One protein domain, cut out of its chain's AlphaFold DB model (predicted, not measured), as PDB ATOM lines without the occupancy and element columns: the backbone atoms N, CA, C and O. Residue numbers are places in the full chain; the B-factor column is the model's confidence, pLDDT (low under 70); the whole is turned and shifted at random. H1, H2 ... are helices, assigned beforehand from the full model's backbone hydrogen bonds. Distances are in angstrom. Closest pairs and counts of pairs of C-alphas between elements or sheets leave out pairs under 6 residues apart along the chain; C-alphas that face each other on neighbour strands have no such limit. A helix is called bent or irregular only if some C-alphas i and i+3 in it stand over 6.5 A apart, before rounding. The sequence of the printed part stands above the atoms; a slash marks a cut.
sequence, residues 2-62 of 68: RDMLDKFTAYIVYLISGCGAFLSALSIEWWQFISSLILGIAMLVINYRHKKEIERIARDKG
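This is residues 2 to 62 of the 68 residues of an uncharacterized protein of Vibrio sp. E4404 (UniProt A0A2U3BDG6). Two long helices form a wide, open V that lies nearly flat: H1 is the shorter arm, H2 the longer one, and the tight link of residues 25 to 27 joins them at the corner. Nothing fills the space between the arms. The printed part has 61 residues with two named helices, H1 then H2, and no named strand; its class is all helix. It is extended, with a radius of gyration of the C-alphas of 20.8 A, and the C-alphas span 60 by 39 by 6 A.

Find C-alpha 2 at (2.598, -71.379, 4.590); here H1 begins, and it holds residues 2 to 24, 32.4 A from first to last C-alpha. It ends at C-alpha 24, at (6.779, -39.311, 2.450). After residues 25 to 27, look for Ile 28, where H2 begins; it holds residues 28 to 60, 47.9 A from first to last C-alpha. It ends at C-alpha 60, at (43.997, -55.512, -27.101).

H1 and H2 are apart: no C-alpha of the one is within 8 A of the other. Read down the y column and H1 runs toward higher y, with an N-to-C direction of (0.14, 0.99, -0.09). Past the tight link, H2 runs toward higher x and lower y and z, with an N-to-C direction of (0.67, -0.46, -0.58). Residues 2 to 22, 24 to 30 and 32 to 62 stand free. In both helices every O i to N i+4 pair is within hydrogen-bond range, and neither helix is bent.

The two C-alphas farthest apart, those of Asp 3 and Gly 62, are 61.0 A apart. The printed part has no cut and no long link. The mean pLDDT of the printed part is 91.6, and no printed residue is under 70.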
ATOM      1  N   ARG A   2       3.372 -72.597   4.926       71.94
ATOM      2  CA  ARG A   2       2.598 -71.379   4.590       71.94
ATOM      3  C   ARG A   2       2.651 -70.288   5.669       71.94
ATOM      4  O   ARG A   2       3.140 -69.215   5.371       71.94
ATOM      5  N   ASP A   3       2.358 -70.609   6.930       81.25
ATOM      6  CA  ASP A   3       2.370 -69.611   8.019       81.25
ATOM      7  C   ASP A   3       3.701 -68.874   8.222       81.25
ATOM      8  O   ASP A   3       3.724 -67.729   8.669       81.25
ATOM      9  N   MET A   4       4.832 -69.525   7.934       86.31
ATOM     10  CA  MET A   4       6.147 -68.893   8.067       86.31
ATOM     11  C   MET A   4       6.390 -67.891   6.936       86.31
ATOM     12  O   MET A   4       6.900 -66.800   7.184       86.31
ATOM     13  N   LEU A   5       5.985 -68.248   5.712       86.62
ATOM     14  CA  LEU A   5       6.018 -67.348   4.562       86.62
ATOM     15  C   LEU A   5       5.019 -66.202   4.742       86.62
ATOM     16  O   LEU A   5       5.394 -65.058   4.539       86.62
ATOM     17  N   ASP A   6       3.809 -66.482   5.226       88.88
ATOM     18  CA  ASP A   6       2.775 -65.468   5.451       88.88
ATOM     19  C   ASP A   6       3.214 -64.438   6.502       88.88
ATOM     20  O   ASP A   6       3.058 -63.233   6.300       88.88
ATOM     21  N   LYS A   7       3.859 -64.881   7.590       90.94
ATOM     22  CA  LYS A   7       4.464 -63.973   8.579       90.94
ATOM     23  C   LYS A   7       5.599 -63.149   7.982       90.94
ATOM     24  O   LYS A   7       5.660 -61.948   8.218       90.94
ATOM     25  N   PHE A   8       6.486 -63.769   7.207       93.56
ATOM     26  CA  PHE A   8       7.587 -63.059   6.555       93.56
ATOM     27  C   PHE A   8       7.082 -62.000   5.570       93.56
ATOM     28  O   PHE A   8       7.527 -60.853   5.609       93.56
ATOM     29  N   THR A   9       6.096 -62.348   4.746       93.00
ATOM     30  CA  THR A   9       5.433 -61.412   3.838       93.00
ATOM     31  C   THR A   9       4.748 -60.290   4.612       93.00
ATOM     32  O   THR A   9       4.893 -59.133   4.228       93.00
ATOM     33  N   ALA A  10       4.082 -60.582   5.733       92.56
ATOM     34  CA  ALA A  10       3.499 -59.551   6.589       92.56
ATOM     35  C   ALA A  10       4.566 -58.589   7.142       92.56
ATOM     36  O   ALA A  10       4.379 -57.375   7.078       92.56
ATOM     37  N   TYR A  11       5.711 -59.098   7.609       93.44
ATOM     38  CA  TYR A  11       6.831 -58.253   8.043       93.44
ATOM     39  C   TYR A  11       7.385 -57.386   6.909       93.44
ATOM     40  O   TYR A  11       7.652 -56.207   7.131       93.44
ATOM     41  N   ILE A  12       7.511 -57.930   5.694       95.00
ATOM     42  CA  ILE A  12       7.919 -57.152   4.516       95.00
ATOM     43  C   ILE A  12       6.907 -56.044   4.230       95.00
ATOM     44  O   ILE A  12       7.310 -54.907   4.005       95.00
ATOM     45  N   VAL A  13       5.607 -56.345   4.262       95.25
ATOM     46  CA  VAL A  13       4.557 -55.346   4.027       95.25
ATOM     47  C   VAL A  13       4.648 -54.228   5.061       95.25
ATOM     48  O   VAL A  13       4.695 -53.063   4.676       95.25
ATOM     49  N   TYR A  14       4.771 -54.558   6.350       94.25
ATOM     50  CA  TYR A  14       4.944 -53.552   7.400       94.25
ATOM     51  C   TYR A  14       6.207 -52.712   7.210       94.25
ATOM     52  O   TYR A  14       6.165 -51.496   7.403       94.25
ATOM     53  N   LEU A  15       7.312 -53.332   6.798       94.56
ATOM     54  CA  LEU A  15       8.559 -52.628   6.526       94.56
ATOM     55  C   LEU A  15       8.412 -51.673   5.338       94.56
ATOM     56  O   LEU A  15       8.788 -50.510   5.449       94.56
ATOM     57  N   ILE A  16       7.805 -52.120   4.236       95.06
ATOM     58  CA  ILE A  16       7.552 -51.282   3.057       95.06
ATOM     59  C   ILE A  16       6.617 -50.124   3.414       95.06
ATOM     60  O   ILE A  16       6.894 -48.985   3.044       95.06
ATOM     61  N   SER A  17       5.540 -50.382   4.160       93.44
ATOM     62  CA  SER A  17       4.614 -49.340   4.610       93.44
ATOM     63  C   SER A  17       5.299 -48.321   5.523       93.44
ATOM     64  O   SER A  17       5.126 -47.119   5.326       93.44
ATOM     65  N   GLY A  18       6.116 -48.780   6.475       93.00
ATOM     66  CA  GLY A  18       6.894 -47.912   7.361       93.00
ATOM     67  C   GLY A  18       7.918 -47.070   6.597       93.00
ATOM     68  O   GLY A  18       7.996 -45.859   6.803       93.00
ATOM     69  N   CYS A  19       8.642 -47.677   5.655       91.62
ATOM     70  CA  CYS A  19       9.555 -46.962   4.766       91.62
ATOM     71  C   CYS A  19       8.818 -45.939   3.896       91.62
ATOM     72  O   CYS A  19       9.297 -44.819   3.757       91.62
ATOM     73  N   GLY A  20       7.651 -46.280   3.346       87.94
ATOM     74  CA  GLY A  20       6.843 -45.363   2.543       87.94
ATOM     75  C   GLY A  20       6.378 -44.148   3.345       87.94
ATOM     76  O   GLY A  20       6.546 -43.016   2.895       87.94
ATOM     77  N   ALA A  21       5.878 -44.371   4.564       90.88
ATOM     78  CA  ALA A  21       5.491 -43.291   5.467       90.88
ATOM     79  C   ALA A  21       6.689 -42.391   5.815       90.88
ATOM     80  O   ALA A  21       6.596 -41.170   5.698       90.88
ATOM     81  N   PHE A  22       7.838 -42.982   6.152       89.25
ATOM     82  CA  PHE A  22       9.065 -42.241   6.447       89.25
ATOM     83  C   PHE A  22       9.561 -41.417   5.249       89.25
ATOM     84  O   PHE A  22       9.836 -40.230   5.392       89.25
ATOM     85  N   LEU A  23       9.612 -42.015   4.056       88.31
ATOM     86  CA  LEU A  23      10.034 -41.333   2.829       88.31
ATOM     87  C   LEU A  23       9.074 -40.201   2.439       88.31
ATOM     88  O   LEU A  23       9.518 -39.168   1.941       88.31
ATOM     89  N   SER A  24       7.772 -40.366   2.691       84.25
ATOM     90  CA  SER A  24       6.779 -39.311   2.450       84.25
ATOM     91  C   SER A  24       6.891 -38.135   3.424       84.25
ATOM     92  O   SER A  24       6.478 -37.030   3.090       84.25
ATOM     93  N   ALA A  25       7.472 -38.360   4.606       89.69
ATOM     94  CA  ALA A  25       7.696 -37.326   5.610       89.69
ATOM     95  C   ALA A  25       8.987 -36.519   5.375       89.69
ATOM     96  O   ALA A  25       9.219 -35.526   6.064       89.69
ATOM     97  N   LEU A  26       9.840 -36.929   4.427       90.00
ATOM     98  CA  LEU A  26      11.062 -36.199   4.095       90.00
ATOM     99  C   LEU A  26      10.745 -34.872   3.397       90.00
ATOM    100  O   LEU A  26       9.896 -34.806   2.506       90.00
ATOM    101  N   SER A  27      11.481 -33.818   3.762       90.88
ATOM    102  CA  SER A  27      11.414 -32.538   3.055       90.88
ATOM    103  C   SER A  27      11.934 -32.669   1.618       90.88
ATOM    104  O   SER A  27      12.662 -33.601   1.265       90.88
ATOM    105  N   ILE A  28      11.585 -31.693   0.778       92.19
ATOM    106  CA  ILE A  28      12.042 -31.620  -0.618       92.19
ATOM    107  C   ILE A  28      13.578 -31.613  -0.705       92.19
ATOM    108  O   ILE A  28      14.145 -32.226  -1.606       92.19
ATOM    109  N   GLU A  29      14.255 -30.982   0.252       92.62
ATOM    110  CA  GLU A  29      15.720 -30.904   0.319       92.62
ATOM    111  C   GLU A  29      16.354 -32.293   0.477       92.62
ATOM    112  O   GLU A  29      17.331 -32.620  -0.196       92.62
ATOM    113  N   TRP A  30      15.764 -33.149   1.318       91.69
ATOM    114  CA  TRP A  30      16.227 -34.524   1.501       91.69
ATOM    115  C   TRP A  30      16.022 -35.368   0.247       91.69
ATOM    116  O   TRP A  30      16.909 -36.137  -0.124       91.69
ATOM    117  N   TRP A  31      14.900 -35.188  -0.450       92.12
ATOM    118  CA  TRP A  31      14.672 -35.836  -1.742       92.12
ATOM    119  C   TRP A  31      15.700 -35.409  -2.792       92.12
ATOM    120  O   TRP A  31      16.261 -36.268  -3.473       92.12
ATOM    121  N   GLN A  32      16.003 -34.110  -2.874       93.31
ATOM    122  CA  GLN A  32      17.036 -33.570  -3.764       93.31
ATOM    123  C   GLN A  32      18.432 -34.108  -3.424       93.31
ATOM    124  O   GLN A  32      19.203 -34.460  -4.325       93.31
ATOM    125  N   PHE A  33      18.758 -34.212  -2.134       94.69
ATOM    126  CA  PHE A  33      20.014 -34.796  -1.673       94.69
ATOM    127  C   PHE A  33      20.127 -36.272  -2.074       94.69
ATOM    128  O   PHE A  33      21.114 -36.662  -2.700       94.69
ATOM    129  N   ILE A  34      19.098 -37.078  -1.790       93.94
ATOM    130  CA  ILE A  34      19.073 -38.509  -2.128       93.94
ATOM    131  C   ILE A  34      19.191 -38.708  -3.642       93.94
ATOM    132  O   ILE A  34      20.003 -39.519  -4.088       93.94
ATOM    133  N   SER A  35      18.446 -37.946  -4.450       93.88
ATOM    134  CA  SER A  35      18.541 -38.052  -5.910       93.88
ATOM    135  C   SER A  35      19.932 -37.685  -6.426       93.88
ATOM    136  O   SER A  35      20.468 -38.375  -7.292       93.88
ATOM    137  N   SER A  36      20.546 -36.640  -5.866       95.94
ATOM    138  CA  SER A  36      21.894 -36.212  -6.256       95.94
ATOM    139  C   SER A  36      22.939 -37.262  -5.888       95.94
ATOM    140  O   SER A  36      23.830 -37.555  -6.684       95.94
ATOM    141  N   LEU A  37      22.800 -37.884  -4.715       96.75
ATOM    142  CA  LEU A  37      23.665 -38.972  -4.274       96.75
ATOM    143  C   LEU A  37      23.562 -40.187  -5.205       96.75
ATOM    144  O   LEU A  37      24.586 -40.722  -5.630       96.75
ATOM    145  N   ILE A  38      22.340 -40.591  -5.568       97.44
ATOM    146  CA  ILE A  38      22.101 -41.704  -6.500       97.44
ATOM    147  C   ILE A  38      22.747 -41.415  -7.859       97.44
ATOM    148  O   ILE A  38      23.450 -42.272  -8.397       97.44
ATOM    149  N   LEU A  39      22.561 -40.206  -8.396       97.62
ATOM    150  CA  LEU A  39      23.182 -39.794  -9.656       97.62
ATOM    151  C   LEU A  39      24.713 -39.786  -9.565       97.62
ATOM    152  O   LEU A  39      25.379 -40.265 -10.482       97.62
ATOM    153  N   GLY A  40      25.277 -39.306  -8.455       97.75
ATOM    154  CA  GLY A  40      26.720 -39.322  -8.215       97.75
ATOM    155  C   GLY A  40      27.300 -40.739  -8.214       97.75
ATOM    156  O   GLY A  40      28.299 -40.999  -8.888       97.75
ATOM    157  N   ILE A  41      26.641 -41.678  -7.530       98.00
ATOM    158  CA  ILE A  41      27.043 -43.094  -7.517       98.00
ATOM    159  C   ILE A  41      26.922 -43.700  -8.918       98.00
ATOM    160  O   ILE A  41      27.843 -44.383  -9.370       98.00
ATOM    161  N   ALA A  42      25.825 -43.432  -9.632       97.62
ATOM    162  CA  ALA A  42      25.635 -43.920 -10.994       97.62
ATOM    163  C   ALA A  42      26.758 -43.436 -11.926       97.62
ATOM    164  O   ALA A  42      27.346 -44.240 -12.650       97.62
ATOM    165  N   MET A  43      27.120 -42.152 -11.846       97.44
ATOM    166  CA  MET A  43      28.229 -41.581 -12.615       97.44
ATOM    167  C   MET A  43      29.574 -42.205 -12.245       97.44
ATOM    168  O   MET A  43      30.369 -42.510 -13.131       97.44
ATOM    169  N   LEU A  44      29.825 -42.463 -10.959       97.25
ATOM    170  CA  LEU A  44      31.047 -43.133 -10.512       97.25
ATOM    171  C   LEU A  44      31.156 -44.549 -11.091       97.25
ATOM    172  O   LEU A  44      32.210 -44.926 -11.606       97.25
ATOM    173  N   VAL A  45      30.063 -45.315 -11.065       96.81
ATOM    174  CA  VAL A  45      30.014 -46.666 -11.642       96.81
ATOM    175  C   VAL A  45      30.253 -46.625 -13.150       96.81
ATOM    176  O   VAL A  45      31.035 -47.426 -13.667       96.81
ATOM    177  N   ILE A  46      29.614 -45.689 -13.856       97.00
ATOM    178  CA  ILE A  46      29.803 -45.506 -15.300       97.00
ATOM    179  C   ILE A  46      31.265 -45.170 -15.603       97.00
ATOM    180  O   ILE A  46      31.872 -45.842 -16.436       97.00
ATOM    181  N   ASN A  47      31.859 -44.211 -14.890       96.38
ATOM    182  CA  ASN A  47      33.255 -43.813 -15.079       96.38
ATOM    183  C   ASN A  47      34.228 -44.964 -14.815       96.38
ATOM    184  O   ASN A  47      35.153 -45.183 -15.597       96.38
ATOM    185  N   TYR A  48      34.001 -45.736 -13.751       95.94
ATOM    186  CA  TYR A  48      34.826 -46.900 -13.435       95.94
ATOM    187  C   TYR A  48      34.773 -47.954 -14.548       95.94
ATOM    188  O   TYR A  48      35.809 -48.449 -14.998       95.94
ATOM    189  N   ARG A  49      33.570 -48.271 -15.040       95.06
ATOM    190  CA  ARG A  49      33.404 -49.217 -16.152       95.06
ATOM    191  C   ARG A  49      34.025 -48.690 -17.438       95.06
ATOM    192  O   ARG A  49      34.691 -49.447 -18.133       95.06
ATOM    193  N   HIS A  50      33.841 -47.409 -17.727       94.12
ATOM    194  CA  HIS A  50      34.404 -46.768 -18.906       94.12
ATOM    195  C   HIS A  50      35.937 -46.824 -18.901       94.12
ATOM    196  O   HIS A  50      36.532 -47.230 -19.896       94.12
ATOM    197  N   LYS A  51      36.575 -46.521 -17.760       91.38
ATOM    198  CA  LYS A  51      38.031 -46.656 -17.597       91.38
ATOM    199  C   LYS A  51      38.492 -48.093 -17.865       91.38
ATOM    200  O   LYS A  51      39.408 -48.306 -18.653       91.38
ATOM    201  N   LYS A  52      37.801 -49.078 -17.284       90.94
ATOM    202  CA  LYS A  52      38.120 -50.500 -17.473       90.94
ATOM    203  C   LYS A  52      38.014 -50.950 -18.936       90.94
ATOM    204  O   LYS A  52      38.846 -51.734 -19.391       90.94
ATOM    205  N   GLU A  53      37.009 -50.477 -19.673       91.81
ATOM    206  CA  GLU A  53      36.859 -50.799 -21.098       91.81
ATOM    207  C   GLU A  53      37.937 -50.123 -21.954       91.81
ATOM    208  O   GLU A  53      38.488 -50.766 -22.844       91.81
ATOM    209  N   ILE A  54      38.312 -48.874 -21.658       89.81
ATOM    210  CA  ILE A  54      39.427 -48.202 -22.347       89.81
ATOM    211  C   ILE A  54      40.730 -48.982 -22.153       89.81
ATOM    212  O   ILE A  54      41.420 -49.277 -23.128       89.81
ATOM    213  N   GLU A  55      41.043 -49.367 -20.916       87.88
ATOM    214  CA  GLU A  55      42.228 -50.174 -20.609       87.88
ATOM    215  C   GLU A  55      42.205 -51.525 -21.328       87.88
ATOM    216  O   GLU A  55      43.233 -51.997 -21.813       87.88
ATOM    217  N   ARG A  56      41.032 -52.164 -21.416       88.06
ATOM    218  CA  ARG A  56      40.859 -53.411 -22.166       88.06
ATOM    219  C   ARG A  56      41.158 -53.212 -23.653       88.06
ATOM    220  O   ARG A  56      41.978 -53.943 -24.193       88.06
ATOM    221  N   ILE A  57      40.551 -52.207 -24.284       86.75
ATOM    222  CA  ILE A  57      40.748 -51.915 -25.712       86.75
ATOM    223  C   ILE A  57      42.212 -51.574 -26.006       86.75
ATOM    224  O   ILE A  57      42.737 -51.958 -27.047       86.75
ATOM    225  N   ALA A  58      42.880 -50.842 -25.117       86.31
ATOM    226  CA  ALA A  58      44.273 -50.469 -25.318       86.31
ATOM    227  C   ALA A  58      45.221 -51.663 -25.193       86.31
ATOM    228  O   ALA A  58      46.064 -51.841 -26.071       86.31
ATOM    229  N   ARG A  59      45.006 -52.540 -24.199       84.50
ATOM    230  CA  ARG A  59      45.720 -53.825 -24.100       84.50
ATOM    231  C   ARG A  59      45.530 -54.675 -25.356       84.50
ATOM    232  O   ARG A  59      46.516 -55.167 -25.895       84.50
ATOM    233  N   ASP A  60      44.302 -54.771 -25.866       87.06
ATOM    234  CA  ASP A  60      43.997 -55.512 -27.101       87.06
ATOM    235  C   ASP A  60      44.694 -54.904 -28.336       87.06
ATOM    236  O   ASP A  60      45.020 -55.611 -29.289       87.06
ATOM    237  N   LYS A  61      44.959 -53.593 -28.317       84.50
ATOM    238  CA  LYS A  61      45.701 -52.867 -29.360       84.50
ATOM    239  C   LYS A  61      47.216 -52.815 -29.123       84.50
ATOM    240  O   LYS A  61      47.917 -52.179 -29.906       84.50
ATOM    241  N   GLY A  62      47.726 -53.459 -28.070       80.81
ATOM    242  CA  GLY A  62      49.148 -53.449 -27.712       80.81
ATOM    243  C   GLY A  62      49.660 -52.107 -27.173       80.81
ATOM    244  O   GLY A  62      50.869 -51.906 -27.103       80.81
TER     245      GLY A  62